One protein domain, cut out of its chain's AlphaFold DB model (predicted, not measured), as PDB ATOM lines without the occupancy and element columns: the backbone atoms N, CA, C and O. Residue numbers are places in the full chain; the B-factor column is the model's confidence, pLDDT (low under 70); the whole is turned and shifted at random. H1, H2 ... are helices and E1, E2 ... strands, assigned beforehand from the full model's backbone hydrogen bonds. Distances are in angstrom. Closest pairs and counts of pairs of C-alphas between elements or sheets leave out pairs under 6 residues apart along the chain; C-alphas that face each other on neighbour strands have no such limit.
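AT A GLANCE: This is residues 10 to 28, 48 to 186 and 239 to 255 of the 255 residues of the protein "zinc carboxypeptidase A 1-like" of Trichoplusia ni (UniProt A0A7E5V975). A strongly twisted five-stranded sheet has H2 and H3 packed on one face and the short H6 on the other, making three layers, and a separate strand hairpin, E1 and E2, packs on H3. H5 grazes the sheet, and H1 lies far out between two long stretches with no named element. The printed part has 175 residues, with six named helices and seven named strands in the order E1 E2 H1 H2 E3 E4 E5 H3 H4 E6 H5 H6 E7. The sheet is mixed, in the order E3 E4 E6 E5 E7, and the class is mixed, helices and strands. The whole is compact, with a radius of gyration of the C-alphas of 15.9 A and spans of 50 by 35 by 31 A.

HOW THE PARTS SIT: Start at the hairpin of E3, residues 102 to 109, and E4, residues 115 to 121, where N 105 and O 118, 2.9 A apart, are within hydrogen-bond range, as are the N and O pairs named below. E6, residues 169 to 174, is antiparallel to E4, N 119 to O 173 2.8 A, and parallel to E5, residues 129 to 134, N 133 to O 172 2.8 A. E7, residues 251 to 254, is parallel to E5, N 253 to O 132 2.9 A. H2, residues 85 to 98, lies over E3 and E4 at a height over the sheet of 8.9 A; its closest C-alphas to E3 are Ala 96 and Val 102, 5.0 A. On the same face H3, residues 142 to 155, has a height of 9.6 A. H6, residues 239 to 245, is on the opposite face, height 7.4 A. E5, H3, H4 at residues 164 to 167, and E6 form a strand-helix-strand unit, two parallel neighbour strands with helices between, its crossover right-handed. The hairpin of E1, residues 10 to 16, and E2, residues 19 to 26, has N 12 to O 23 at 2.9 A; the closest C-alphas of E1 and H3 are Ile 12 and Phe 151, 7.0 A. H5, residues 179 to 186, only grazes the sheet, with residues 179 to 180. H1, residues 60 to 67, touches no helix. In H1, H2, H3, H5 and H6 every O i to N i+4 pair is within range; H4 is too short for one.

IN THESE COORDINATES: Find C-alpha 10 at (-41.028, -16.073, -15.023), where E1 begins, and C-alpha 254 at (-32.368, -15.748, -1.708), where E7 ends. H2 measures 20.1 A, H3 20.3 A, E2 21.5 A and E3 20.9 A.

THE WHOLE: The C-alphas of Glu 61 and Pro 126 are farthest apart, 49.9 A. Cuts leave gaps of 8.9 A from C-alpha 28 to 48 and 21.1 A from 186 to 239. H1 to H2 is a long link. Confidence is under 70 at residues 10 to 28, 48 to 78, 80 and 246 to 255.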
ATOM      1  N   ILE A  10     -40.176 -15.106 -15.728       35.94
ATOM      2  CA  ILE A  10     -41.028 -16.073 -15.023       35.94
ATOM      3  C   ILE A  10     -41.740 -15.334 -13.893       35.94
ATOM      4  O   ILE A  10     -41.126 -14.981 -12.887       35.94
ATOM      5  N   MET A  11     -43.043 -15.111 -14.056       29.50
ATOM      6  CA  MET A  11     -43.925 -14.660 -12.980       29.50
ATOM      7  C   MET A  11     -44.501 -15.888 -12.270       29.50
ATOM      8  O   MET A  11     -45.451 -16.493 -12.767       29.50
ATOM      9  N   ILE A  12     -43.972 -16.253 -11.104       38.81
ATOM     10  CA  ILE A  12     -44.612 -17.252 -10.241       38.81
ATOM     11  C   ILE A  12     -45.620 -16.496  -9.380       38.81
ATOM     12  O   ILE A  12     -45.248 -15.731  -8.491       38.81
ATOM     13  N   LYS A  13     -46.905 -16.661  -9.693       29.45
ATOM     14  CA  LYS A  13     -48.010 -16.081  -8.926       29.45
ATOM     15  C   LYS A  13     -48.541 -17.123  -7.952       29.45
ATOM     16  O   LYS A  13     -49.369 -17.939  -8.339       29.45
ATOM     17  N   CYS A  14     -48.120 -17.072  -6.694       36.91
ATOM     18  CA  CYS A  14     -48.808 -17.800  -5.634       36.91
ATOM     19  C   CYS A  14     -49.942 -16.912  -5.103       36.91
ATOM     20  O   CYS A  14     -49.715 -15.749  -4.771       36.91
ATOM     21  N   THR A  15     -51.175 -17.421  -5.071       32.41
ATOM     22  CA  THR A  15     -52.322 -16.678  -4.524       32.41
ATOM     23  C   THR A  15     -52.793 -17.362  -3.249       32.41
ATOM     24  O   THR A  15     -53.518 -18.353  -3.306       32.41
ATOM     25  N   LEU A  16     -52.408 -16.824  -2.093       39.75
ATOM     26  CA  LEU A  16     -52.915 -17.265  -0.794       39.75
ATOM     27  C   LEU A  16     -54.244 -16.568  -0.522       39.75
ATOM     28  O   LEU A  16     -54.236 -15.440  -0.034       39.75
ATOM     29  N   LYS A  17     -55.363 -17.198  -0.915       36.88
ATOM     30  CA  LYS A  17     -56.785 -16.860  -0.627       36.88
ATOM     31  C   LYS A  17     -57.253 -15.383  -0.706       36.88
ATOM     32  O   LYS A  17     -58.423 -15.140  -0.431       36.88
ATOM     33  N   LYS A  18     -56.398 -14.430  -1.111       34.09
ATOM     34  CA  LYS A  18     -56.615 -12.994  -1.414       34.09
ATOM     35  C   LYS A  18     -55.308 -12.213  -1.671       34.09
ATOM     36  O   LYS A  18     -55.389 -11.097  -2.175       34.09
ATOM     37  N   TYR A  19     -54.128 -12.773  -1.385       37.91
ATOM     38  CA  TYR A  19     -52.839 -12.084  -1.545       37.91
ATOM     39  C   TYR A  19     -51.972 -12.728  -2.626       37.91
ATOM     40  O   TYR A  19     -51.789 -13.945  -2.645       37.91
ATOM     41  N   LEU A  20     -51.445 -11.899  -3.532       34.66
ATOM     42  CA  LEU A  20     -50.523 -12.311  -4.584       34.66
ATOM     43  C   LEU A  20     -49.090 -12.263  -4.042       34.66
ATOM     44  O   LEU A  20     -48.538 -11.182  -3.860       34.66
ATOM     45  N   ILE A  21     -48.471 -13.417  -3.823       41.44
ATOM     46  CA  ILE A  21     -47.018 -13.508  -3.679       41.44
ATOM     47  C   ILE A  21     -46.472 -13.706  -5.090       41.44
ATOM     48  O   ILE A  21     -46.615 -14.773  -5.691       41.44
ATOM     49  N   GLY A  22     -45.936 -12.628  -5.658       33.16
ATOM     50  CA  GLY A  22     -45.284 -12.641  -6.961       33.16
ATOM     51  C   GLY A  22     -43.782 -12.818  -6.792       33.16
ATOM     52  O   GLY A  22     -43.121 -11.928  -6.266       33.16
ATOM     53  N   VAL A  23     -43.241 -13.934  -7.273       39.06
ATOM     54  CA  VAL A  23     -41.793 -14.103  -7.450       39.06
ATOM     55  C   VAL A  23     -41.497 -13.881  -8.926       39.06
ATOM     56  O   VAL A  23     -42.022 -14.600  -9.779       39.06
ATOM     57  N   VAL A  24     -40.694 -12.861  -9.232       33.88
ATOM     58  CA  VAL A  24     -40.298 -12.522 -10.604       33.88
ATOM     59  C   VAL A  24     -38.842 -12.903 -10.797       33.88
ATOM     60  O   VAL A  24     -37.957 -12.221 -10.290       33.88
ATOM     61  N   ILE A  25     -38.586 -13.983 -11.530       37.25
ATOM     62  CA  ILE A  25     -37.224 -14.358 -11.921       37.25
ATOM     63  C   ILE A  25     -36.957 -13.701 -13.278       37.25
ATOM     64  O   ILE A  25     -37.547 -14.101 -14.286       37.25
ATOM     65  N   LEU A  26     -36.109 -12.670 -13.299       31.69
ATOM     66  CA  LEU A  26     -35.663 -12.008 -14.527       31.69
ATOM     67  C   LEU A  26     -34.369 -12.660 -15.003       31.69
ATOM     68  O   LEU A  26     -33.377 -12.596 -14.290       31.69
ATOM     69  N   GLY A  27     -34.399 -13.273 -16.191       31.11
ATOM     70  CA  GLY A  27     -33.239 -13.734 -16.956       31.11
ATOM     71  C   GLY A  27     -32.577 -12.579 -17.718       31.11
ATOM     72  O   GLY A  27     -33.248 -11.975 -18.547       31.11
ATOM     73  N   SER A  28     -31.289 -12.284 -17.516       30.59
ATOM     74  CA  SER A  28     -30.509 -11.441 -18.440       30.59
ATOM     75  C   SER A  28     -29.425 -12.274 -19.122       30.59
ATOM     76  O   SER A  28     -28.602 -12.889 -18.439       30.59
ATOM     77  N   SER A  48     -30.895  -9.683 -11.005       26.16
ATOM     78  CA  SER A  48     -31.568  -8.931  -9.951       26.16
ATOM     79  C   SER A  48     -32.948  -9.539  -9.692       26.16
ATOM     80  O   SER A  48     -33.861  -9.386 -10.506       26.16
ATOM     81  N   LEU A  49     -33.121 -10.201  -8.549       33.69
ATOM     82  CA  LEU A  49     -34.443 -10.462  -7.986       33.69
ATOM     83  C   LEU A  49     -34.978  -9.174  -7.366       33.69
ATOM     84  O   LEU A  49     -34.401  -8.651  -6.414       33.69
ATOM     85  N   GLN A  50     -36.107  -8.684  -7.869       27.27
ATOM     86  CA  GLN A  50     -36.924  -7.739  -7.120       27.27
ATOM     87  C   GLN A  50     -38.037  -8.518  -6.424       27.27
ATOM     88  O   GLN A  50     -39.053  -8.860  -7.030       27.27
ATOM     89  N   LEU A  51     -37.835  -8.805  -5.137       30.89
ATOM     90  CA  LEU A  51     -38.927  -9.182  -4.250       30.89
ATOM     91  C   LEU A  51     -39.818  -7.950  -4.076       30.89
ATOM     92  O   LEU A  51     -39.469  -7.011  -3.360       30.89
ATOM     93  N   TRP A  52     -40.987  -7.945  -4.714       26.84
ATOM     94  CA  TRP A  52     -42.045  -7.029  -4.306       26.84
ATOM     95  C   TRP A  52     -42.615  -7.554  -2.995       26.84
ATOM     96  O   TRP A  52     -43.538  -8.365  -2.970       26.84
ATOM     97  N   ARG A  53     -42.039  -7.087  -1.885       30.70
ATOM     98  CA  ARG A  53     -42.672  -7.172  -0.576       30.70
ATOM     99  C   ARG A  53     -43.975  -6.383  -0.674       30.70
ATOM    100  O   ARG A  53     -43.970  -5.163  -0.542       30.70
ATOM    101  N   ILE A  54     -45.101  -7.057  -0.909       31.27
ATOM    102  CA  ILE A  54     -46.396  -6.468  -0.573       31.27
ATOM    103  C   ILE A  54     -46.444  -6.463   0.952       31.27
ATOM    104  O   ILE A  54     -46.915  -7.392   1.595       31.27
ATOM    105  N   GLN A  55     -45.886  -5.404   1.534       30.39
ATOM    106  CA  GLN A  55     -46.132  -4.982   2.905       30.39
ATOM    107  C   GLN A  55     -47.558  -4.411   2.959       30.39
ATOM    108  O   GLN A  55     -47.775  -3.226   3.177       30.39
ATOM    109  N   GLY A  56     -48.546  -5.256   2.673       32.75
ATOM    110  CA  GLY A  56     -49.872  -5.084   3.239       32.75
ATOM    111  C   GLY A  56     -49.789  -5.682   4.632       32.75
ATOM    112  O   GLY A  56     -49.294  -6.800   4.763       32.75
ATOM    113  N   ASN A  57     -50.180  -4.929   5.658       33.84
ATOM    114  CA  ASN A  57     -50.355  -5.475   6.999       33.84
ATOM    115  C   ASN A  57     -51.172  -6.766   6.876       33.84
ATOM    116  O   ASN A  57     -52.342  -6.720   6.505       33.84
ATOM    117  N   LEU A  58     -50.539  -7.915   7.109       42.66
ATOM    118  CA  LEU A  58     -51.295  -9.106   7.443       42.66
ATOM    119  C   LEU A  58     -51.817  -8.812   8.843       42.66
ATOM    120  O   LEU A  58     -51.035  -8.792   9.792       42.66
ATOM    121  N   ASP A  59     -53.095  -8.456   8.943       41.69
ATOM    122  CA  ASP A  59     -53.758  -8.303  10.233       41.69
ATOM    123  C   ASP A  59     -53.525  -9.596  11.037       41.69
ATOM    124  O   ASP A  59     -53.598 -10.688  10.468       41.69
ATOM    125  N   GLU A  60     -53.195  -9.489  12.331       48.31
ATOM    126  CA  GLU A  60     -52.840 -10.639  13.192       48.31
ATOM    127  C   GLU A  60     -53.867 -11.786  13.091       48.31
ATOM    128  O   GLU A  60     -53.496 -12.957  13.078       48.31
ATOM    129  N   GLU A  61     -55.138 -11.434  12.890       43.38
ATOM    130  CA  GLU A  61     -56.280 -12.333  12.704       43.38
ATOM    131  C   GLU A  61     -56.173 -13.224  11.448       43.38
ATOM    132  O   GLU A  61     -56.528 -14.400  11.483       43.38
ATOM    133  N   VAL A  62     -55.616 -12.706  10.345       46.09
ATOM    134  CA  VAL A  62     -55.371 -13.478   9.112       46.09
ATOM    135  C   VAL A  62     -54.236 -14.468   9.328       46.09
ATOM    136  O   VAL A  62     -54.295 -15.593   8.837       46.09
ATOM    137  N   ILE A  63     -53.197 -14.067  10.066       50.25
ATOM    138  CA  ILE A  63     -52.097 -14.973  10.379       50.25
ATOM    139  C   ILE A  63     -52.609 -16.105  11.287       50.25
ATOM    140  O   ILE A  63     -52.305 -17.261  11.013       50.25
ATOM    141  N   ASP A  64     -53.464 -15.802  12.274       50.97
ATOM    142  CA  ASP A  64     -54.172 -16.778  13.132       50.97
ATOM    143  C   ASP A  64     -55.057 -17.766  12.364       50.97
ATOM    144  O   ASP A  64     -55.013 -18.958  12.670       50.97
ATOM    145  N   GLU A  65     -55.716 -17.349  11.283       48.72
ATOM    146  CA  GLU A  65     -56.432 -18.272  10.389       48.72
ATOM    147  C   GLU A  65     -55.483 -19.219   9.614       48.72
ATOM    148  O   GLU A  65     -55.824 -20.376   9.369       48.72
ATOM    149  N   PHE A  66     -54.265 -18.774   9.267       51.12
ATOM    150  CA  PHE A  66     -53.220 -19.609   8.640       51.12
ATOM    151  C   PHE A  66     -52.436 -20.484   9.637       51.12
ATOM    152  O   PHE A  66     -51.753 -21.425   9.216       51.12
ATOM    153  N   TYR A  67     -52.497 -20.165  10.935       51.66
ATOM    154  CA  TYR A  67     -51.875 -20.931  12.020       51.66
ATOM    155  C   TYR A  67     -52.729 -22.138  12.449       51.66
ATOM    156  O   TYR A  67     -52.210 -23.039  13.115       51.66
ATOM    157  N   GLU A  68     -54.012 -22.199  12.074       50.28
ATOM    158  CA  GLU A  68     -54.816 -23.398  12.294       50.28
ATOM    159  C   GLU A  68     -54.382 -24.519  11.345       50.28
ATOM    160  O   GLU A  68     -54.257 -24.349  10.135       50.28
ATOM    161  N   ARG A  69     -54.118 -25.684  11.944       50.19
ATOM    162  CA  ARG A  69     -53.597 -26.915  11.341       50.19
ATOM    163  C   ARG A  69     -54.233 -27.196   9.974       50.19
ATOM    164  O   ARG A  69     -55.295 -27.810   9.890       50.19
ATOM    165  N   GLY A  70     -53.573 -26.774   8.897       47.28
ATOM    166  CA  GLY A  70     -54.031 -27.089   7.552       47.28
ATOM    167  C   GLY A  70     -53.984 -28.591   7.349       47.28
ATOM    168  O   GLY A  70     -52.940 -29.215   7.534       47.28
ATOM    169  N   ALA A  71     -55.123 -29.174   6.988       42.62
ATOM    170  CA  ALA A  71     -55.169 -30.541   6.507       42.62
ATOM    171  C   ALA A  71     -54.253 -30.629   5.278       42.62
ATOM    172  O   ALA A  71     -54.544 -30.062   4.223       42.62
ATOM    173  N   VAL A  72     -53.106 -31.277   5.448       47.69
ATOM    174  CA  VAL A  72     -52.330 -31.805   4.335       47.69
ATOM    175  C   VAL A  72     -53.146 -32.993   3.847       47.69
ATOM    176  O   VAL A  72     -53.293 -33.974   4.575       47.69
ATOM    177  N   ASP A  73     -53.766 -32.866   2.674       51.34
ATOM    178  CA  ASP A  73     -54.234 -34.053   1.966       51.34
ATOM    179  C   ASP A  73     -52.983 -34.898   1.715       51.34
ATOM    180  O   ASP A  73     -51.954 -34.335   1.331       51.34
ATOM    181  N   GLU A  74     -53.025 -36.204   1.995       53.50
ATOM    182  CA  GLU A  74     -51.837 -37.080   2.073       53.50
ATOM    183  C   GLU A  74     -50.950 -37.008   0.814       53.50
ATOM    184  O   GLU A  74     -49.776 -37.386   0.841       53.50
ATOM    185  N   ASP A  75     -51.497 -36.453  -0.269       52.28
ATOM    186  CA  ASP A  75     -50.906 -36.388  -1.582       52.28
ATOM    187  C   ASP A  75     -50.577 -34.997  -2.150       52.28
ATOM    188  O   ASP A  75     -49.884 -34.964  -3.176       52.28
ATOM    189  N   SER A  76     -51.004 -33.882  -1.536       62.72
ATOM    190  CA  SER A  76     -50.728 -32.521  -2.041       62.72
ATOM    191  C   SER A  76     -50.848 -31.428  -0.971       62.72
ATOM    192  O   SER A  76     -51.617 -31.545  -0.017       62.72
ATOM    193  N   PHE A  77     -50.108 -30.324  -1.135       69.56
ATOM    194  CA  PHE A  77     -50.313 -29.152  -0.287       69.56
ATOM    195  C   PHE A  77     -51.626 -28.464  -0.656       69.56
ATOM    196  O   PHE A  77     -51.878 -28.148  -1.815       69.56
ATOM    197  N   THR A  78     -52.444 -28.160   0.349       65.00
ATOM    198  CA  THR A  78     -53.683 -27.389   0.170       65.00
ATOM    199  C   THR A  78     -53.424 -25.899  -0.067       65.00
ATOM    200  O   THR A  78     -54.354 -25.162  -0.385       65.00
ATOM    201  N   TRP A  79     -52.170 -25.446   0.070       72.38
ATOM    202  CA  TRP A  79     -51.732 -24.045  -0.042       72.38
ATOM    203  C   TRP A  79     -52.513 -23.079   0.856       72.38
ATOM    204  O   TRP A  79     -52.521 -21.879   0.613       72.38
ATOM    205  N   THR A  80     -53.192 -23.586   1.884       65.50
ATOM    206  CA  THR A  80     -54.002 -22.794   2.819       65.50
ATOM    207  C   THR A  80     -53.417 -22.746   4.223       65.50
ATOM    208  O   THR A  80     -54.029 -22.144   5.091       65.50
ATOM    209  N   ALA A  81     -52.263 -23.374   4.453       72.75
ATOM    210  CA  ALA A  81     -51.530 -23.338   5.712       72.75
ATOM    211  C   ALA A  81     -50.036 -23.579   5.468       72.75
ATOM    212  O   ALA A  81     -49.639 -24.058   4.399       72.75
ATOM    213  N   PHE A  82     -49.216 -23.279   6.474       81.88
ATOM    214  CA  PHE A  82     -47.792 -23.597   6.448       81.88
ATOM    215  C   PHE A  82     -47.566 -25.074   6.811       81.88
ATOM    216  O   PHE A  82     -48.069 -25.524   7.843       81.88
ATOM    217  N   PRO A  83     -46.855 -25.848   5.973       86.56
ATOM    218  CA  PRO A  83     -46.682 -27.280   6.197       86.56
ATOM    219  C   PRO A  83     -45.685 -27.578   7.322       86.56
ATOM    220  O   PRO A  83     -44.716 -26.849   7.514       86.56
ATOM    221  N   TYR A  84     -45.867 -28.694   8.031       91.25
ATOM    222  CA  TYR A  84     -44.853 -29.165   8.976       91.25
ATOM    223  C   TYR A  84     -43.614 -29.657   8.225       91.25
ATOM    224  O   TYR A  84     -43.692 -30.109   7.079       91.25
ATOM    225  N   LEU A  85     -42.455 -29.636   8.887       94.25
ATOM    226  CA  LEU A  85     -41.201 -30.106   8.295       94.25
ATOM    227  C   LEU A  85     -41.295 -31.563   7.809       94.25
ATOM    228  O   LEU A  85     -40.719 -31.919   6.780       94.25
ATOM    229  N   GLU A  86     -42.025 -32.411   8.536       92.50
ATOM    230  CA  GLU A  86     -42.255 -33.805   8.143       92.50
ATOM    231  C   GLU A  86     -43.031 -33.906   6.822       92.50
ATOM    232  O   GLU A  86     -42.644 -34.676   5.941       92.50
ATOM    233  N   ASP A  87     -44.068 -33.087   6.638       91.25
ATOM    234  CA  ASP A  87     -44.866 -33.044   5.408       91.25
ATOM    235  C   ASP A  87     -44.029 -32.580   4.220       91.25
ATOM    236  O   ASP A  87     -44.071 -33.191   3.151       91.25
ATOM    237  N   ILE A  88     -43.199 -31.553   4.432       94.38
ATOM    238  CA  ILE A  88     -42.237 -31.079   3.434       94.38
ATOM    239  C   ILE A  88     -41.313 -32.219   3.006       94.38
ATOM    240  O   ILE A  88     -41.184 -32.500   1.815       94.38
ATOM    241  N   ASN A  89     -40.695 -32.920   3.956       94.50
ATOM    242  CA  ASN A  89     -39.771 -34.008   3.642       94.50
ATOM    243  C   ASN A  89     -40.462 -35.166   2.906       94.50
ATOM    244  O   ASN A  89     -39.913 -35.674   1.923       94.50
ATOM    245  N   ARG A  90     -41.675 -35.556   3.323       93.31
ATOM    246  CA  ARG A  90     -42.471 -36.584   2.629       93.31
ATOM    247  C   ARG A  90     -42.797 -36.167   1.195       93.31
ATOM    248  O   ARG A  90     -42.617 -36.968   0.277       93.31
ATOM    249  N   TYR A  91     -43.202 -34.916   0.992       93.69
ATOM    250  CA  TYR A  91     -43.492 -34.368  -0.331       93.69
ATOM    251  C   TYR A  91     -42.270 -34.416  -1.260       93.69
ATOM    252  O   TYR A  91     -42.369 -34.908  -2.384       93.69
ATOM    253  N   LEU A  92     -41.090 -34.005  -0.783       95.44
ATOM    254  CA  LEU A  92     -39.857 -34.060  -1.579       95.44
ATOM    255  C   LEU A  92     -39.502 -35.497  -1.997       95.44
ATOM    256  O   LEU A  92     -39.179 -35.743  -3.162       95.44
ATOM    257  N   VAL A  93     -39.601 -36.464  -1.077       94.44
ATOM    258  CA  VAL A  93     -39.354 -37.887  -1.378       94.44
ATOM    259  C   VAL A  93     -40.349 -38.412  -2.414       94.44
ATOM    260  O   VAL A  93     -39.951 -39.085  -3.369       94.44
ATOM    261  N   LYS A  94     -41.634 -38.064  -2.274       94.31
ATOM    262  CA  LYS A  94     -42.671 -38.431  -3.242       94.31
ATOM    263  C   LYS A  94     -42.330 -37.913  -4.640       94.31
ATOM    264  O   LYS A  94     -42.366 -38.696  -5.591       94.31
ATOM    265  N   LEU A  95     -41.939 -36.644  -4.773       94.50
ATOM    266  CA  LEU A  95     -41.553 -36.060  -6.061       94.50
ATOM    267  C   LEU A  95     -40.377 -36.798  -6.707       94.50
ATOM    268  O   LEU A  95     -40.458 -37.153  -7.882       94.50
ATOM    269  N   ALA A  96     -39.325 -37.095  -5.940       96.06
ATOM    270  CA  ALA A  96     -38.174 -37.850  -6.440       96.06
ATOM    271  C   ALA A  96     -38.553 -39.264  -6.916       96.06
ATOM    272  O   ALA A  96     -38.014 -39.749  -7.905       96.06
ATOM    273  N   SER A  97     -39.505 -39.923  -6.248       95.88
ATOM    274  CA  SER A  97     -39.991 -41.243  -6.677       95.88
ATOM    275  C   SER A  97     -40.914 -41.192  -7.905       95.88
ATOM    276  O   SER A  97     -40.989 -42.156  -8.664       95.88
ATOM    277  N   SER A  98     -41.602 -40.065  -8.110       95.62
ATOM    278  CA  SER A  98     -42.629 -39.905  -9.147       95.62
ATOM    279  C   SER A  98     -42.065 -39.379 -10.470       95.62
ATOM    280  O   SER A  98     -42.623 -39.651 -11.535       95.62
ATOM    281  N   TYR A  99     -40.959 -38.629 -10.426       95.81
ATOM    282  CA  TYR A  99     -40.414 -37.923 -11.582       95.81
ATOM    283  C   TYR A  99     -38.928 -38.256 -11.798       95.81
ATOM    284  O   TYR A  99     -38.092 -37.874 -10.988       95.81
ATOM    285  N   PRO A 100     -38.547 -38.890 -12.926       95.44
ATOM    286  CA  PRO A 100     -37.180 -39.387 -13.141       95.44
ATOM    287  C   PRO A 100     -36.123 -38.288 -13.351       95.44
ATOM    288  O   PRO A 100     -34.934 -38.576 -13.357       95.44
ATOM    289  N   TYR A 101     -36.551 -37.043 -13.570       95.25
ATOM    290  CA  TYR A 101     -35.689 -35.860 -13.700       95.25
ATOM    291  C   TYR A 101     -35.573 -35.076 -12.382       95.25
ATOM    292  O   TYR A 101     -35.037 -33.968 -12.371       95.25
ATOM    293  N   VAL A 102     -36.106 -35.630 -11.289       97.44
ATOM    294  CA  VAL A 102     -36.054 -35.061  -9.944       97.44
ATOM    295  C   VAL A 102     -35.220 -35.977  -9.062       97.44
ATOM    296  O   VAL A 102     -35.440 -37.182  -9.007       97.44
ATOM    297  N   THR A 103     -34.270 -35.403  -8.332       97.56
ATOM    298  CA  THR A 103     -33.531 -36.111  -7.283       97.56
ATOM    299  C   THR A 103     -33.568 -35.302  -5.998       97.56
ATOM    300  O   THR A 103     -33.640 -34.077  -6.032       97.56
ATOM    301  N   VAL A 104     -33.542 -35.977  -4.851       97.44
ATOM    302  CA  VAL A 104     -33.471 -35.330  -3.536       97.44
ATOM    303  C   VAL A 104     -32.266 -35.885  -2.800       97.44
ATOM    304  O   VAL A 104     -32.007 -37.087  -2.816       97.44
ATOM    305  N   THR A 105     -31.480 -35.006  -2.194       95.44
ATOM    306  CA  THR A 105     -30.269 -35.381  -1.462       95.44
ATOM    307  C   THR A 105     -30.160 -34.553  -0.192       95.44
ATOM    308  O   THR A 105     -30.336 -33.337  -0.227       95.44
ATOM    309  N   ALA A 106     -29.822 -35.202   0.922       96.38
ATOM    310  CA  ALA A 106     -29.425 -34.497   2.131       96.38
ATOM    311  C   ALA A 106     -28.030 -33.887   1.921       96.38
ATOM    312  O   ALA A 106     -27.061 -34.605   1.668       96.38
ATOM    313  N   ILE A 107     -27.926 -32.561   1.999       94.69
ATOM    314  CA  ILE A 107     -26.660 -31.828   1.835       94.69
ATOM    315  C   ILE A 107     -25.918 -31.618   3.157       94.69
ATOM    316  O   ILE A 107     -24.767 -31.190   3.164       94.69
ATOM    317  N   GLY A 108     -26.576 -31.937   4.267       95.44
ATOM    318  CA  GLY A 108     -26.059 -31.851   5.620       95.44
ATOM    319  C   GLY A 108     -27.140 -32.236   6.623       95.44
ATOM    320  O   GLY A 108     -28.256 -32.598   6.242       95.44
ATOM    321  N   TRP A 109     -26.794 -32.143   7.900       97.12
ATOM    322  CA  TRP A 109     -27.689 -32.431   9.016       97.12
ATOM    323  C   TRP A 109     -27.586 -31.308  10.037       97.12
ATOM    324  O   TRP A 109     -26.494 -30.810  10.294       97.12
ATOM    325  N   THR A 110     -28.712 -30.908  10.616       97.50
ATOM    326  CA  THR A 110     -28.754 -29.864  11.643       97.50
ATOM    327  C   THR A 110     -28.162 -30.348  12.967       97.50
ATOM    328  O   THR A 110     -27.940 -31.543  13.188       97.50
ATOM    329  N   SER A 111     -27.990 -29.426  13.919       94.12
ATOM    330  CA  SER A 111     -27.566 -29.761  15.289       94.12
ATOM    331  C   SER A 111     -28.505 -30.733  16.025       94.12
ATOM    332  O   SER A 111     -28.091 -31.378  16.991       94.12
ATOM    333  N   ARG A 112     -29.767 -30.847  15.585       95.25
ATOM    334  CA  ARG A 112     -30.747 -31.809  16.110       95.25
ATOM    335  C   ARG A 112     -30.946 -33.034  15.217       95.25
ATOM    336  O   ARG A 112     -31.854 -33.811  15.490       95.25
ATOM    337  N   HIS A 113     -30.074 -33.248  14.232       95.94
ATOM    338  CA  HIS A 113     -30.113 -34.379  13.300       95.94
ATOM    339  C   HIS A 113     -31.345 -34.399  12.379       95.94
ATOM    340  O   HIS A 113     -31.791 -35.471  11.975       95.94
ATOM    341  N   ASN A 114     -31.864 -33.231  11.993       97.38
ATOM    342  CA  ASN A 114     -32.788 -33.136  10.860       97.38
ATOM    343  C   ASN A 114     -31.997 -33.000   9.549       97.38
ATOM    344  O   ASN A 114     -30.975 -32.306   9.532       97.38
ATOM    345  N   PRO A 115     -32.427 -33.645   8.452       97.38
ATOM    346  CA  PRO A 115     -31.740 -33.523   7.176       97.38
ATOM    347  C   PRO A 115     -31.988 -32.142   6.570       97.38
ATOM    348  O   PRO A 115     -33.107 -31.632   6.586       97.38
ATOM    349  N   ILE A 116     -30.947 -31.566   5.977       97.50
ATOM    350  CA  ILE A 116     -31.071 -30.389   5.117       97.50
ATOM    351  C   ILE A 116     -31.222 -30.918   3.694       97.50
ATOM    352  O   ILE A 116     -30.248 -31.348   3.072       97.50
ATOM    353  N   SER A 117     -32.459 -30.965   3.210       97.00
ATOM    354  CA  SER A 117     -32.804 -31.575   1.925       97.00
ATOM    355  C   SER A 117     -32.661 -30.577   0.779       97.00
ATOM    356  O   SER A 117     -33.193 -29.471   0.834       97.00
ATOM    357  N   MET A 118     -31.988 -30.995  -0.293       95.88
ATOM    358  CA  MET A 118     -31.930 -30.267  -1.557       95.88
ATOM    359  C   MET A 118     -32.577 -31.103  -2.658       95.88
ATOM    360  O   MET A 118     -32.205 -32.260  -2.867       95.88
ATOM    361  N   LEU A 119     -33.523 -30.501  -3.370       97.00
ATOM    362  CA  LEU A 119     -34.149 -31.054  -4.561       97.00
ATOM    363  C   LEU A 119     -33.403 -30.548  -5.802       97.00
ATOM    364  O   LEU A 119     -33.150 -29.354  -5.930       97.00
ATOM    365  N   LYS A 120     -33.046 -31.451  -6.716       95.50
ATOM    366  CA  LYS A 120     -32.470 -31.133  -8.027       95.50
ATOM    367  C   LYS A 120     -33.468 -31.499  -9.123       95.50
ATOM    368  O   LYS A 120     -33.931 -32.637  -9.155       95.50
ATOM    369  N   ILE A 121     -33.735 -30.569 -10.038       94.94
ATOM    370  CA  ILE A 121     -34.477 -30.799 -11.287       94.94
ATOM    371  C   ILE A 121     -33.504 -30.613 -12.443       94.94
ATOM    372  O   ILE A 121     -32.910 -29.543 -12.585       94.94
ATOM    373  N   SER A 122     -33.312 -31.649 -13.257       93.75
ATOM    374  CA  SER A 122     -32.347 -31.600 -14.355       93.75
ATOM    375  C   SER A 122     -32.704 -32.561 -15.481       93.75
ATOM    376  O   SER A 122     -33.277 -33.627 -15.270       93.75
ATOM    377  N   ASN A 123     -32.350 -32.181 -16.708       93.38
ATOM    378  CA  ASN A 123     -32.347 -33.085 -17.859       93.38
ATOM    379  C   ASN A 123     -30.997 -33.812 -18.050       93.38
ATOM    380  O   ASN A 123     -30.812 -34.456 -19.081       93.38
ATOM    381  N   GLU A 124     -30.068 -33.681 -17.095       92.25
ATOM    382  CA  GLU A 124     -28.714 -34.262 -17.084       92.25
ATOM    383  C   GLU A 124     -27.867 -33.905 -18.318       92.25
ATOM    384  O   GLU A 124     -26.926 -34.612 -18.688       92.25
ATOM    385  N   ARG A 125     -28.187 -32.790 -18.983       90.12
ATOM    386  CA  ARG A 125     -27.430 -32.314 -20.138       90.12
ATOM    387  C   ARG A 125     -26.107 -31.682 -19.678       90.12
ATOM    388  O   ARG A 125     -26.127 -30.729 -18.899       90.12
ATOM    389  N   PRO A 126     -24.953 -32.124 -20.214       89.06
ATOM    390  CA  PRO A 126     -23.678 -31.473 -19.940       89.06
ATOM    391  C   PRO A 126     -23.693 -29.997 -20.352       89.06
ATOM    392  O   PRO A 126     -24.191 -29.650 -21.425       89.06
ATOM    393  N   GLY A 127     -23.113 -29.136 -19.513       85.25
ATOM    394  CA  GLY A 127     -23.030 -27.694 -19.761       85.25
ATOM    395  C   GLY A 127     -24.270 -26.894 -19.352       85.25
ATOM    396  O   GLY A 127     -24.319 -25.696 -19.617       85.25
ATOM    397  N   ASN A 128     -25.262 -27.515 -18.702       87.75
ATOM    398  CA  ASN A 128     -26.340 -26.765 -18.063       87.75
ATOM    399  C   ASN A 128     -25.785 -25.797 -17.011       87.75
ATOM    400  O   ASN A 128     -24.913 -26.144 -16.215       87.75
ATOM    401  N   HIS A 129     -26.338 -24.585 -16.982       83.94
ATOM    402  CA  HIS A 129     -26.059 -23.636 -15.909       83.94
ATOM    403  C   HIS A 129     -26.829 -24.050 -14.655       83.94
ATOM    404  O   HIS A 129     -27.994 -24.453 -14.745       83.94
ATOM    405  N   ALA A 130     -26.187 -23.918 -13.496       82.94
ATOM    406  CA  ALA A 130     -26.784 -24.261 -12.216       82.94
ATOM    407  C   ALA A 130     -27.461 -23.039 -11.581       82.94
ATOM    408  O   ALA A 130     -26.835 -21.988 -11.436       82.94
ATOM    409  N   ILE A 131     -28.718 -23.194 -11.177       82.44
ATOM    410  CA  ILE A 131     -29.495 -22.175 -10.464       82.44
ATOM    411  C   ILE A 131     -29.798 -22.713  -9.073       82.44
ATOM    412  O   ILE A 131     -30.387 -23.785  -8.958       82.44
ATOM    413  N   LEU A 132     -29.416 -21.973  -8.031       82.38
ATOM    414  CA  LEU A 132     -29.798 -22.270  -6.656       82.38
ATOM    415  C   LEU A 132     -30.950 -21.374  -6.212       82.38
ATOM    416  O   LEU A 132     -30.868 -20.151  -6.313       82.38
ATOM    417  N   ILE A 133     -31.974 -21.999  -5.644       85.12
ATOM    418  CA  ILE A 133     -33.006 -21.360  -4.835       85.12
ATOM    419  C   ILE A 133     -32.855 -21.861  -3.407       85.12
ATOM    420  O   ILE A 133     -32.853 -23.069  -3.165       85.12
ATOM    421  N   GLU A 134     -32.751 -20.939  -2.462       88.25
ATOM    422  CA  GLU A 134     -32.735 -21.250  -1.039       88.25
ATOM    423  C   GLU A 134     -33.836 -20.489  -0.311       88.25
ATOM    424  O   GLU A 134     -34.132 -19.341  -0.637       88.25
ATOM    425  N   ALA A 135     -34.460 -21.162   0.648       88.94
ATOM    426  CA  ALA A 135     -35.500 -20.608   1.488       88.94
ATOM    427  C   ALA A 135     -35.403 -21.148   2.920       88.94
ATOM    428  O   ALA A 135     -34.832 -22.211   3.189       88.94
ATOM    429  N   GLY A 136     -36.042 -20.431   3.846       88.62
ATOM    430  CA  GLY A 136     -36.142 -20.849   5.238       88.62
ATOM    431  C   GLY A 136     -34.807 -20.821   5.979       88.62
ATOM    432  O   GLY A 136     -34.585 -21.671   6.841       88.62
ATOM    433  N   MET A 137     -33.908 -19.883   5.658       90.31
ATOM    434  CA  MET A 137     -32.701 -19.628   6.452       90.31
ATOM    435  C   MET A 137     -33.058 -19.128   7.857       90.31
ATOM    436  O   MET A 137     -32.486 -19.582   8.855       90.31
ATOM    437  N   HIS A 138     -34.036 -18.226   7.949       91.19
ATOM    438  CA  HIS A 138     -34.647 -17.847   9.215       91.19
ATOM    439  C   HIS A 138     -35.888 -18.697   9.496       91.19
ATOM    440  O   HIS A 138     -36.738 -18.894   8.629       91.19
ATOM    441  N   GLY A 139     -36.004 -19.184  10.734       89.31
ATOM    442  CA  GLY A 139     -37.078 -20.099  11.131       89.31
ATOM    443  C   GLY A 139     -38.485 -19.527  10.943       89.31
ATOM    444  O   GLY A 139     -39.373 -20.245  10.501       89.31
ATOM    445  N   ASN A 140     -38.671 -18.234  11.203       86.81
ATOM    446  CA  ASN A 140     -39.961 -17.543  11.178       86.81
ATOM    447  C   ASN A 140     -40.376 -16.989   9.801       86.81
ATOM    448  O   ASN A 140     -41.452 -16.409   9.671       86.81
ATOM    449  N   GLU A 141     -39.561 -17.145   8.757       84.06
ATOM    450  CA  GLU A 141     -39.844 -16.620   7.413       84.06
ATOM    451  C   GLU A 141     -40.626 -17.631   6.560       84.06
ATOM    452  O   GLU A 141     -40.231 -18.001   5.457       84.06
ATOM    453  N   TRP A 142     -41.764 -18.107   7.065       84.81
ATOM    454  CA  TRP A 142     -42.490 -19.257   6.502       84.81
ATOM    455  C   TRP A 142     -42.969 -19.071   5.065       84.81
ATOM    456  O   TRP A 142     -43.084 -20.033   4.304       84.81
ATOM    457  N   THR A 143     -43.228 -17.826   4.670       80.25
ATOM    458  CA  THR A 143     -43.604 -17.474   3.300       80.25
ATOM    459  C   THR A 143     -42.506 -17.821   2.291       80.25
ATOM    460  O   THR A 143     -42.829 -18.180   1.160       80.25
ATOM    461  N   THR A 144     -41.228 -17.773   2.683       81.25
ATOM    462  CA  THR A 144     -40.098 -18.153   1.813       81.25
ATOM    463  C   THR A 144     -40.147 -19.649   1.506       81.25
ATOM    464  O   THR A 144     -40.131 -20.045   0.340       81.25
ATOM    465  N   VAL A 145     -40.337 -20.472   2.545       86.81
ATOM    466  CA  VAL A 145     -40.493 -21.930   2.450       86.81
ATOM    467  C   VAL A 145     -41.670 -22.274   1.545       86.81
ATOM    468  O   VAL A 145     -41.528 -23.044   0.597       86.81
ATOM    469  N   LEU A 146     -42.826 -21.650   1.780       83.88
ATOM    470  CA  LEU A 146     -44.020 -21.882   0.973       83.88
ATOM    471  C   LEU A 146     -43.820 -21.474  -0.494       83.88
ATOM    472  O   LEU A 146     -44.275 -22.180  -1.390       83.88
ATOM    473  N   SER A 147     -43.107 -20.375  -0.751       80.94
ATOM    474  CA  SER A 147     -42.797 -19.915  -2.111       80.94
ATOM    475  C   SER A 147     -41.893 -20.899  -2.852       80.94
ATOM    476  O   SER A 147     -42.155 -21.216  -4.013       80.94
ATOM    477  N   ALA A 148     -40.868 -21.436  -2.181       85.88
ATOM    478  CA  ALA A 148     -40.002 -22.464  -2.751       85.88
ATOM    479  C   ALA A 148     -40.781 -23.753  -3.064       85.88
ATOM    480  O   ALA A 148     -40.629 -24.317  -4.146       85.88
ATOM    481  N   LEU A 149     -41.664 -24.192  -2.159       89.31
ATOM    482  CA  LEU A 149     -42.522 -25.361  -2.383       89.31
ATOM    483  C   LEU A 149     -43.511 -25.142  -3.528       89.31
ATOM    484  O   LEU A 149     -43.684 -26.027  -4.361       89.31
ATOM    485  N   TYR A 150     -44.112 -23.957  -3.617       82.81
ATOM    486  CA  TYR A 150     -45.019 -23.613  -4.709       82.81
ATOM    487  C   TYR A 150     -44.299 -23.570  -6.061       82.81
ATOM    488  O   TYR A 150     -44.836 -24.030  -7.068       82.81
ATOM    489  N   PHE A 151     -43.063 -23.059  -6.095       84.00
ATOM    490  CA  PHE A 151     -42.228 -23.113  -7.292       84.00
ATOM    491  C   PHE A 151     -41.979 -24.558  -7.732       84.00
ATOM    492  O   PHE A 151     -42.204 -24.877  -8.896       84.00
ATOM    493  N   ILE A 152     -41.580 -25.434  -6.802       90.62
ATOM    494  CA  ILE A 152     -41.385 -26.869  -7.050       90.62
ATOM    495  C   ILE A 152     -42.658 -27.501  -7.638       90.62
ATOM    496  O   ILE A 152     -42.587 -28.172  -8.671       90.62
ATOM    497  N   ASP A 153     -43.811 -27.254  -7.015       86.75
ATOM    498  CA  ASP A 153     -45.099 -27.812  -7.438       86.75
ATOM    499  C   ASP A 153     -45.541 -27.306  -8.817       86.75
ATOM    500  O   ASP A 153     -46.080 -28.060  -9.621       86.75
ATOM    501  N   SER A 154     -45.239 -26.045  -9.131       82.94
ATOM    502  CA  SER A 154     -45.615 -25.425 -10.404       82.94
ATOM    503  C   SER A 154     -44.762 -25.899 -11.584       82.94
ATOM    504  O   SER A 154     -45.227 -25.894 -12.722       82.94
ATOM    505  N   ILE A 155     -43.496 -26.269 -11.351       84.88
ATOM    506  CA  ILE A 155     -42.557 -26.595 -12.438       84.88
ATOM    507  C   ILE A 155     -42.438 -28.087 -12.711       84.88
ATOM    508  O   ILE A 155     -42.250 -28.465 -13.867       84.88
ATOM    509  N   ILE A 156     -42.503 -28.943 -11.684       90.88
ATOM    510  CA  ILE A 156     -42.202 -30.368 -11.848       90.88
ATOM    511  C   ILE A 156     -43.230 -31.059 -12.750       90.88
ATOM    512  O   ILE A 156     -42.802 -31.649 -13.742       90.88
ATOM    513  N   PRO A 157     -44.553 -30.976 -12.507       87.12
ATOM    514  CA  PRO A 157     -45.538 -31.712 -13.304       87.12
ATOM    515  C   PRO A 157     -45.474 -31.383 -14.802       87.12
ATOM    516  O   PRO A 157     -45.588 -32.278 -15.643       87.12
ATOM    517  N   ASP A 158     -45.213 -30.116 -15.132       85.56
ATOM    518  CA  ASP A 158     -45.131 -29.616 -16.505       85.56
ATOM    519  C   ASP A 158     -43.695 -29.510 -17.046       85.56
ATOM    520  O   ASP A 158     -43.500 -29.040 -18.170       85.56
ATOM    521  N   TYR A 159     -42.683 -30.013 -16.326       86.56
ATOM    522  CA  TYR A 159     -41.264 -29.808 -16.652       86.56
ATOM    523  C   TYR A 159     -40.924 -30.124 -18.114       86.56
ATOM    524  O   TYR A 159     -40.238 -29.357 -18.788       86.56
ATOM    525  N   LYS A 160     -41.459 -31.223 -18.664       85.94
ATOM    526  CA  LYS A 160     -41.212 -31.631 -20.062       85.94
ATOM    527  C   LYS A 160     -41.770 -30.640 -21.096       85.94
ATOM    528  O   LYS A 160     -41.224 -30.551 -22.202       85.94
ATOM    529  N   ARG A 161     -42.830 -29.906 -20.744       85.12
ATOM    530  CA  ARG A 161     -43.528 -28.917 -21.581       85.12
ATOM    531  C   ARG A 161     -42.959 -27.505 -21.448       85.12
ATOM    532  O   ARG A 161     -43.256 -26.675 -22.300       85.12
ATOM    533  N   LEU A 162     -42.114 -27.250 -20.447       82.00
ATOM    534  CA  LEU A 162     -41.436 -25.964 -20.287       82.00
ATOM    535  C   LEU A 162     -40.563 -25.623 -21.507       82.00
ATOM    536  O   LEU A 162     -40.153 -26.501 -22.282       82.00
ATOM    537  N   SER A 163     -40.263 -24.332 -21.665       83.50
ATOM    538  CA  SER A 163     -39.386 -23.830 -22.724       83.50
ATOM    539  C   SER A 163     -37.981 -24.439 -22.626       83.50
ATOM    540  O   SER A 163     -37.543 -24.914 -21.575       83.50
ATOM    541  N   ALA A 164     -37.241 -24.438 -23.738       82.12
ATOM    542  CA  ALA A 164     -35.859 -24.919 -23.746       82.12
ATOM    543  C   ALA A 164     -34.965 -24.123 -22.779       82.12
ATOM    544  O   ALA A 164     -34.050 -24.700 -22.196       82.12
ATOM    545  N   TYR A 165     -35.263 -22.836 -22.576       77.38
ATOM    546  CA  TYR A 165     -34.569 -21.981 -21.618       77.38
ATOM    547  C   TYR A 165     -34.649 -22.540 -20.190       77.38
ATOM    548  O   TYR A 165     -33.620 -22.687 -19.538       77.38
ATOM    549  N   LEU A 166     -35.843 -22.947 -19.738       79.19
ATOM    550  CA  LEU A 166     -36.047 -23.489 -18.389       79.19
ATOM    551  C   LEU A 166     -35.564 -24.933 -18.234       79.19
ATOM    552  O   LEU A 166     -35.082 -25.309 -17.169       79.19
ATOM    553  N   LYS A 167     -35.674 -25.746 -19.290       86.06
ATOM    554  CA  LYS A 167     -35.239 -27.155 -19.261       86.06
ATOM    555  C   LYS A 167     -33.724 -27.332 -19.351       86.06
ATOM    556  O   LYS A 167     -33.213 -28.342 -18.889       86.06
ATOM    557  N   ASN A 168     -33.001 -26.402 -19.976       88.31
ATOM    558  CA  ASN A 168     -31.539 -26.465 -20.118       88.31
ATOM    559  C   ASN A 168     -30.832 -25.777 -18.936       88.31
ATOM    560  O   ASN A 168     -29.932 -24.949 -19.118       88.31
ATOM    561  N   ARG A 169     -31.297 -26.082 -17.723       86.50
ATOM    562  CA  ARG A 169     -30.776 -25.598 -16.445       86.50
ATOM    563  C   ARG A 169     -30.830 -26.731 -15.435       86.50
ATOM    564  O   ARG A 169     -31.734 -27.564 -15.483       86.50
ATOM    565  N   ASP A 170     -29.885 -26.708 -14.509       89.19
ATOM    566  CA  ASP A 170     -29.935 -27.551 -13.326       89.19
ATOM    567  C   ASP A 170     -30.470 -26.706 -12.175       89.19
ATOM    568  O   ASP A 170     -29.785 -25.812 -11.675       89.19
ATOM    569  N   TRP A 171     -31.712 -26.968 -11.780       91.31
ATOM    570  CA  TRP A 171     -32.350 -26.276 -10.667       91.31
ATOM    571  C   TRP A 171     -32.026 -27.016  -9.384       91.31
ATOM    572  O   TRP A 171     -32.383 -28.181  -9.246       91.31
ATOM    573  N   TYR A 172     -31.374 -26.340  -8.451       91.25
ATOM    574  CA  TYR A 172     -31.103 -26.811  -7.105       91.25
ATOM    575  C   TYR A 172     -31.956 -25.988  -6.152       91.25
ATOM    576  O   TYR A 172     -31.915 -24.765  -6.184       91.25
ATOM    577  N   ILE A 173     -32.770 -26.646  -5.340       94.38
ATOM    578  CA  ILE A 173     -33.754 -25.979  -4.493       94.38
ATOM    579  C   ILE A 173     -33.605 -26.530  -3.082       94.38
ATOM    580  O   ILE A 173     -33.716 -27.738  -2.876       94.38
ATOM    581  N   ILE A 174     -33.340 -25.653  -2.119       95.38
ATOM    582  CA  ILE A 174     -33.302 -25.950  -0.686       95.38
ATOM    583  C   ILE A 174     -34.537 -25.282  -0.074       95.38
ATOM    584  O   ILE A 174     -34.500 -24.079   0.177       95.38
ATOM    585  N   PRO A 175     -35.650 -26.012   0.133       95.12
ATOM    586  CA  PRO A 175     -36.893 -25.394   0.597       95.12
ATOM    587  C   PRO A 175     -36.822 -24.920   2.048       95.12
ATOM    588  O   PRO A 175     -37.556 -24.015   2.422       95.12
ATOM    589  N   VAL A 176     -35.977 -25.566   2.862       96.62
ATOM    590  CA  VAL A 176     -35.773 -25.234   4.275       96.62
ATOM    591  C   VAL A 176     -34.297 -25.429   4.628       96.62
ATOM    592  O   VAL A 176     -33.856 -26.555   4.871       96.62
ATOM    593  N   LEU A 177     -33.518 -24.345   4.659       95.19
ATOM    594  CA  LEU A 177     -32.111 -24.393   5.077       95.19
ATOM    595  C   LEU A 177     -31.952 -24.553   6.598       95.19
ATOM    596  O   LEU A 177     -31.003 -25.195   7.049       95.19
ATOM    597  N   ASN A 178     -32.905 -24.041   7.387       97.56
ATOM    598  CA  ASN A 178     -32.956 -24.162   8.848       97.56
ATOM    599  C   ASN A 178     -34.139 -25.033   9.334       97.56
ATOM    600  O   ASN A 178     -35.077 -24.507   9.943       97.56
ATOM    601  N   PRO A 179     -34.123 -26.366   9.104       98.25
ATOM    602  CA  PRO A 179     -35.213 -27.260   9.505       98.25
ATOM    603  C   PRO A 179     -35.588 -27.154  10.986       98.25
ATOM    604  O   PRO A 179     -36.768 -27.107  11.335       98.25
ATOM    605  N   ASP A 180     -34.586 -27.074  11.866       98.50
ATOM    606  CA  ASP A 180     -34.811 -27.022  13.311       98.50
ATOM    607  C   ASP A 180     -35.496 -25.722  13.743       98.50
ATOM    608  O   ASP A 180     -36.370 -25.739  14.611       98.50
ATOM    609  N   GLY A 181     -35.051 -24.586  13.195       98.00
ATOM    610  CA  GLY A 181     -35.617 -23.273  13.490       98.00
ATOM    611  C   GLY A 181     -37.026 -23.136  12.929       98.00
ATOM    612  O   GLY A 181     -37.908 -22.668  13.645       98.00
ATOM    613  N   TYR A 182     -37.244 -23.616  11.701       97.19
ATOM    614  CA  TYR A 182     -38.553 -23.634  11.053       97.19
ATOM    615  C   TYR A 182     -39.583 -24.391  11.894       97.19
ATOM    616  O   TYR A 182     -40.560 -23.798  12.350       97.19
ATOM    617  N   GLN A 183     -39.314 -25.662  12.210       96.56
ATOM    618  CA  GLN A 183     -40.243 -26.485  12.986       96.56
ATOM    619  C   GLN A 183     -40.485 -25.910  14.390       96.56
ATOM    620  O   GLN A 183     -41.620 -25.834  14.850       96.56
ATOM    621  N   TYR A 184     -39.432 -25.424  15.058       96.62
ATOM    622  CA  TYR A 184     -39.581 -24.801  16.373       96.62
ATOM    623  C   TYR A 184     -40.464 -23.549  16.336       96.62
ATOM    624  O   TYR A 184     -41.216 -23.305  17.281       96.62
ATOM    625  N   SER A 185     -40.371 -22.759  15.265       93.88
ATOM    626  CA  SER A 185     -41.186 -21.558  15.142       93.88
ATOM    627  C   SER A 185     -42.668 -21.869  14.933       93.88
ATOM    628  O   SER A 185     -43.513 -21.161  15.478       93.88
ATOM    629  N   ILE A 186     -42.979 -22.954  14.214       89.25
ATOM    630  CA  ILE A 186     -44.347 -23.460  14.042       89.25
ATOM    631  C   ILE A 186     -44.912 -23.940  15.382       89.25
ATOM    632  O   ILE A 186     -46.027 -23.575  15.743       89.25
ATOM    633  N   GLU A 239     -23.862 -26.135  11.321       95.62
ATOM    634  CA  GLU A 239     -23.941 -27.223  10.340       95.62
ATOM    635  C   GLU A 239     -24.747 -26.810   9.103       95.62
ATOM    636  O   GLU A 239     -24.398 -27.184   7.984       95.62
ATOM    637  N   GLU A 240     -25.761 -25.961   9.283       94.62
ATOM    638  CA  GLU A 240     -26.589 -25.445   8.197       94.62
ATOM    639  C   GLU A 240     -25.782 -24.575   7.220       94.62
ATOM    640  O   GLU A 240     -25.806 -24.787   6.006       94.62
ATOM    641  N   SER A 241     -24.980 -23.640   7.740       88.06
ATOM    642  CA  SER A 241     -24.134 -22.773   6.910       88.06
ATOM    643  C   SER A 241     -22.984 -23.551   6.255       88.06
ATOM    644  O   SER A 241     -22.623 -23.277   5.106       88.06
ATOM    645  N   LYS A 242     -22.424 -24.564   6.936       90.12
ATOM    646  CA  LYS A 242     -21.441 -25.489   6.341       90.12
ATOM    647  C   LYS A 242     -22.038 -26.287   5.188       90.12
ATOM    648  O   LYS A 242     -21.380 -26.406   4.158       90.12
ATOM    649  N   ALA A 243     -23.255 -26.809   5.343       88.56
ATOM    650  CA  ALA A 243     -23.939 -27.568   4.299       88.56
ATOM    651  C   ALA A 243     -24.144 -26.723   3.029       88.56
ATOM    652  O   ALA A 243     -23.933 -27.209   1.916       88.56
ATOM    653  N   PHE A 244     -24.463 -25.436   3.196       81.81
ATOM    654  CA  PHE A 244     -24.642 -24.493   2.091       81.81
ATOM    655  C   PHE A 244     -23.335 -24.159   1.345       81.81
ATOM    656  O   PHE A 244     -23.326 -24.019   0.125       81.81
ATOM    657  N   LYS A 245     -22.202 -24.076   2.059       75.19
ATOM    658  CA  LYS A 245     -20.890 -23.660   1.519       75.19
ATOM    659  C   LYS A 245     -20.390 -24.490   0.325       75.19
ATOM    660  O   LYS A 245     -19.621 -23.988  -0.490       75.19
ATOM    661  N   VAL A 246     -20.739 -25.773   0.239       58.91
ATOM    662  CA  VAL A 246     -19.993 -26.778  -0.553       58.91
ATOM    663  C   VAL A 246     -20.349 -26.779  -2.054       58.91
ATOM    664  O   VAL A 246     -19.998 -27.708  -2.778       58.91
ATOM    665  N   ARG A 247     -21.057 -25.770  -2.573       61.47
ATOM    666  CA  ARG A 247     -21.670 -25.865  -3.907       61.47
ATOM    667  C   ARG A 247     -21.407 -24.616  -4.769       61.47
ATOM    668  O   ARG A 247     -21.913 -23.545  -4.433       61.47
ATOM    669  N   PRO A 248     -20.646 -24.731  -5.875       53.09
ATOM    670  CA  PRO A 248     -20.456 -23.640  -6.827       53.09
ATOM    671  C   PRO A 248     -21.670 -23.562  -7.763       53.09
ATOM    672  O   PRO A 248     -21.781 -24.342  -8.708       53.09
ATOM    673  N   PHE A 249     -22.601 -22.650  -7.486       59.72
ATOM    674  CA  PHE A 249     -23.756 -22.404  -8.353       59.72
ATOM    675  C   PHE A 249     -23.529 -21.156  -9.205       59.72
ATOM    676  O   PHE A 249     -22.814 -20.244  -8.800       59.72
ATOM    677  N   SER A 250     -24.116 -21.119 -10.404       40.44
ATOM    678  CA  SER A 250     -23.942 -19.996 -11.334       40.44
ATOM    679  C   SER A 250     -24.833 -18.802 -10.981       40.44
ATOM    680  O   SER A 250     -24.505 -17.677 -11.337       40.44
ATOM    681  N   ILE A 251     -25.960 -19.045 -10.306       49.28
ATOM    682  CA  ILE A 251     -26.949 -18.046  -9.882       49.28
ATOM    683  C   ILE A 251     -27.453 -18.430  -8.485       49.28
ATOM    684  O   ILE A 251     -27.809 -19.590  -8.267       49.28
ATOM    685  N   TYR A 252     -27.536 -17.449  -7.582       50.97
ATOM    686  CA  TYR A 252     -28.088 -17.593  -6.232       50.97
ATOM    687  C   TYR A 252     -29.342 -16.731  -6.080       50.97
ATOM    688  O   TYR A 252     -29.295 -15.520  -6.291       50.97
ATOM    689  N   LEU A 253     -30.453 -17.358  -5.702       49.72
ATOM    690  CA  LEU A 253     -31.710 -16.696  -5.373       49.72
ATOM    691  C   LEU A 253     -31.987 -16.893  -3.876       49.72
ATOM    692  O   LEU A 253     -32.188 -18.027  -3.437       49.72
ATOM    693  N   PHE A 254     -31.977 -15.792  -3.120       49.31
ATOM    694  CA  PHE A 254     -32.368 -15.748  -1.708       49.31
ATOM    695  C   PHE A 254     -33.807 -15.238  -1.604       49.31
ATOM    696  O   PHE A 254     -34.155 -14.258  -2.273       49.31
ATOM    697  N   PHE A 255     -34.622 -15.910  -0.795       43.47
ATOM    698  CA  PHE A 255     -36.010 -15.540  -0.509       43.47
ATOM    699  C   PHE A 255     -36.147 -14.897   0.865       43.47
ATOM    700  O   PHE A 255     -35.418 -15.330   1.780       43.47
TER     701      PHE A 255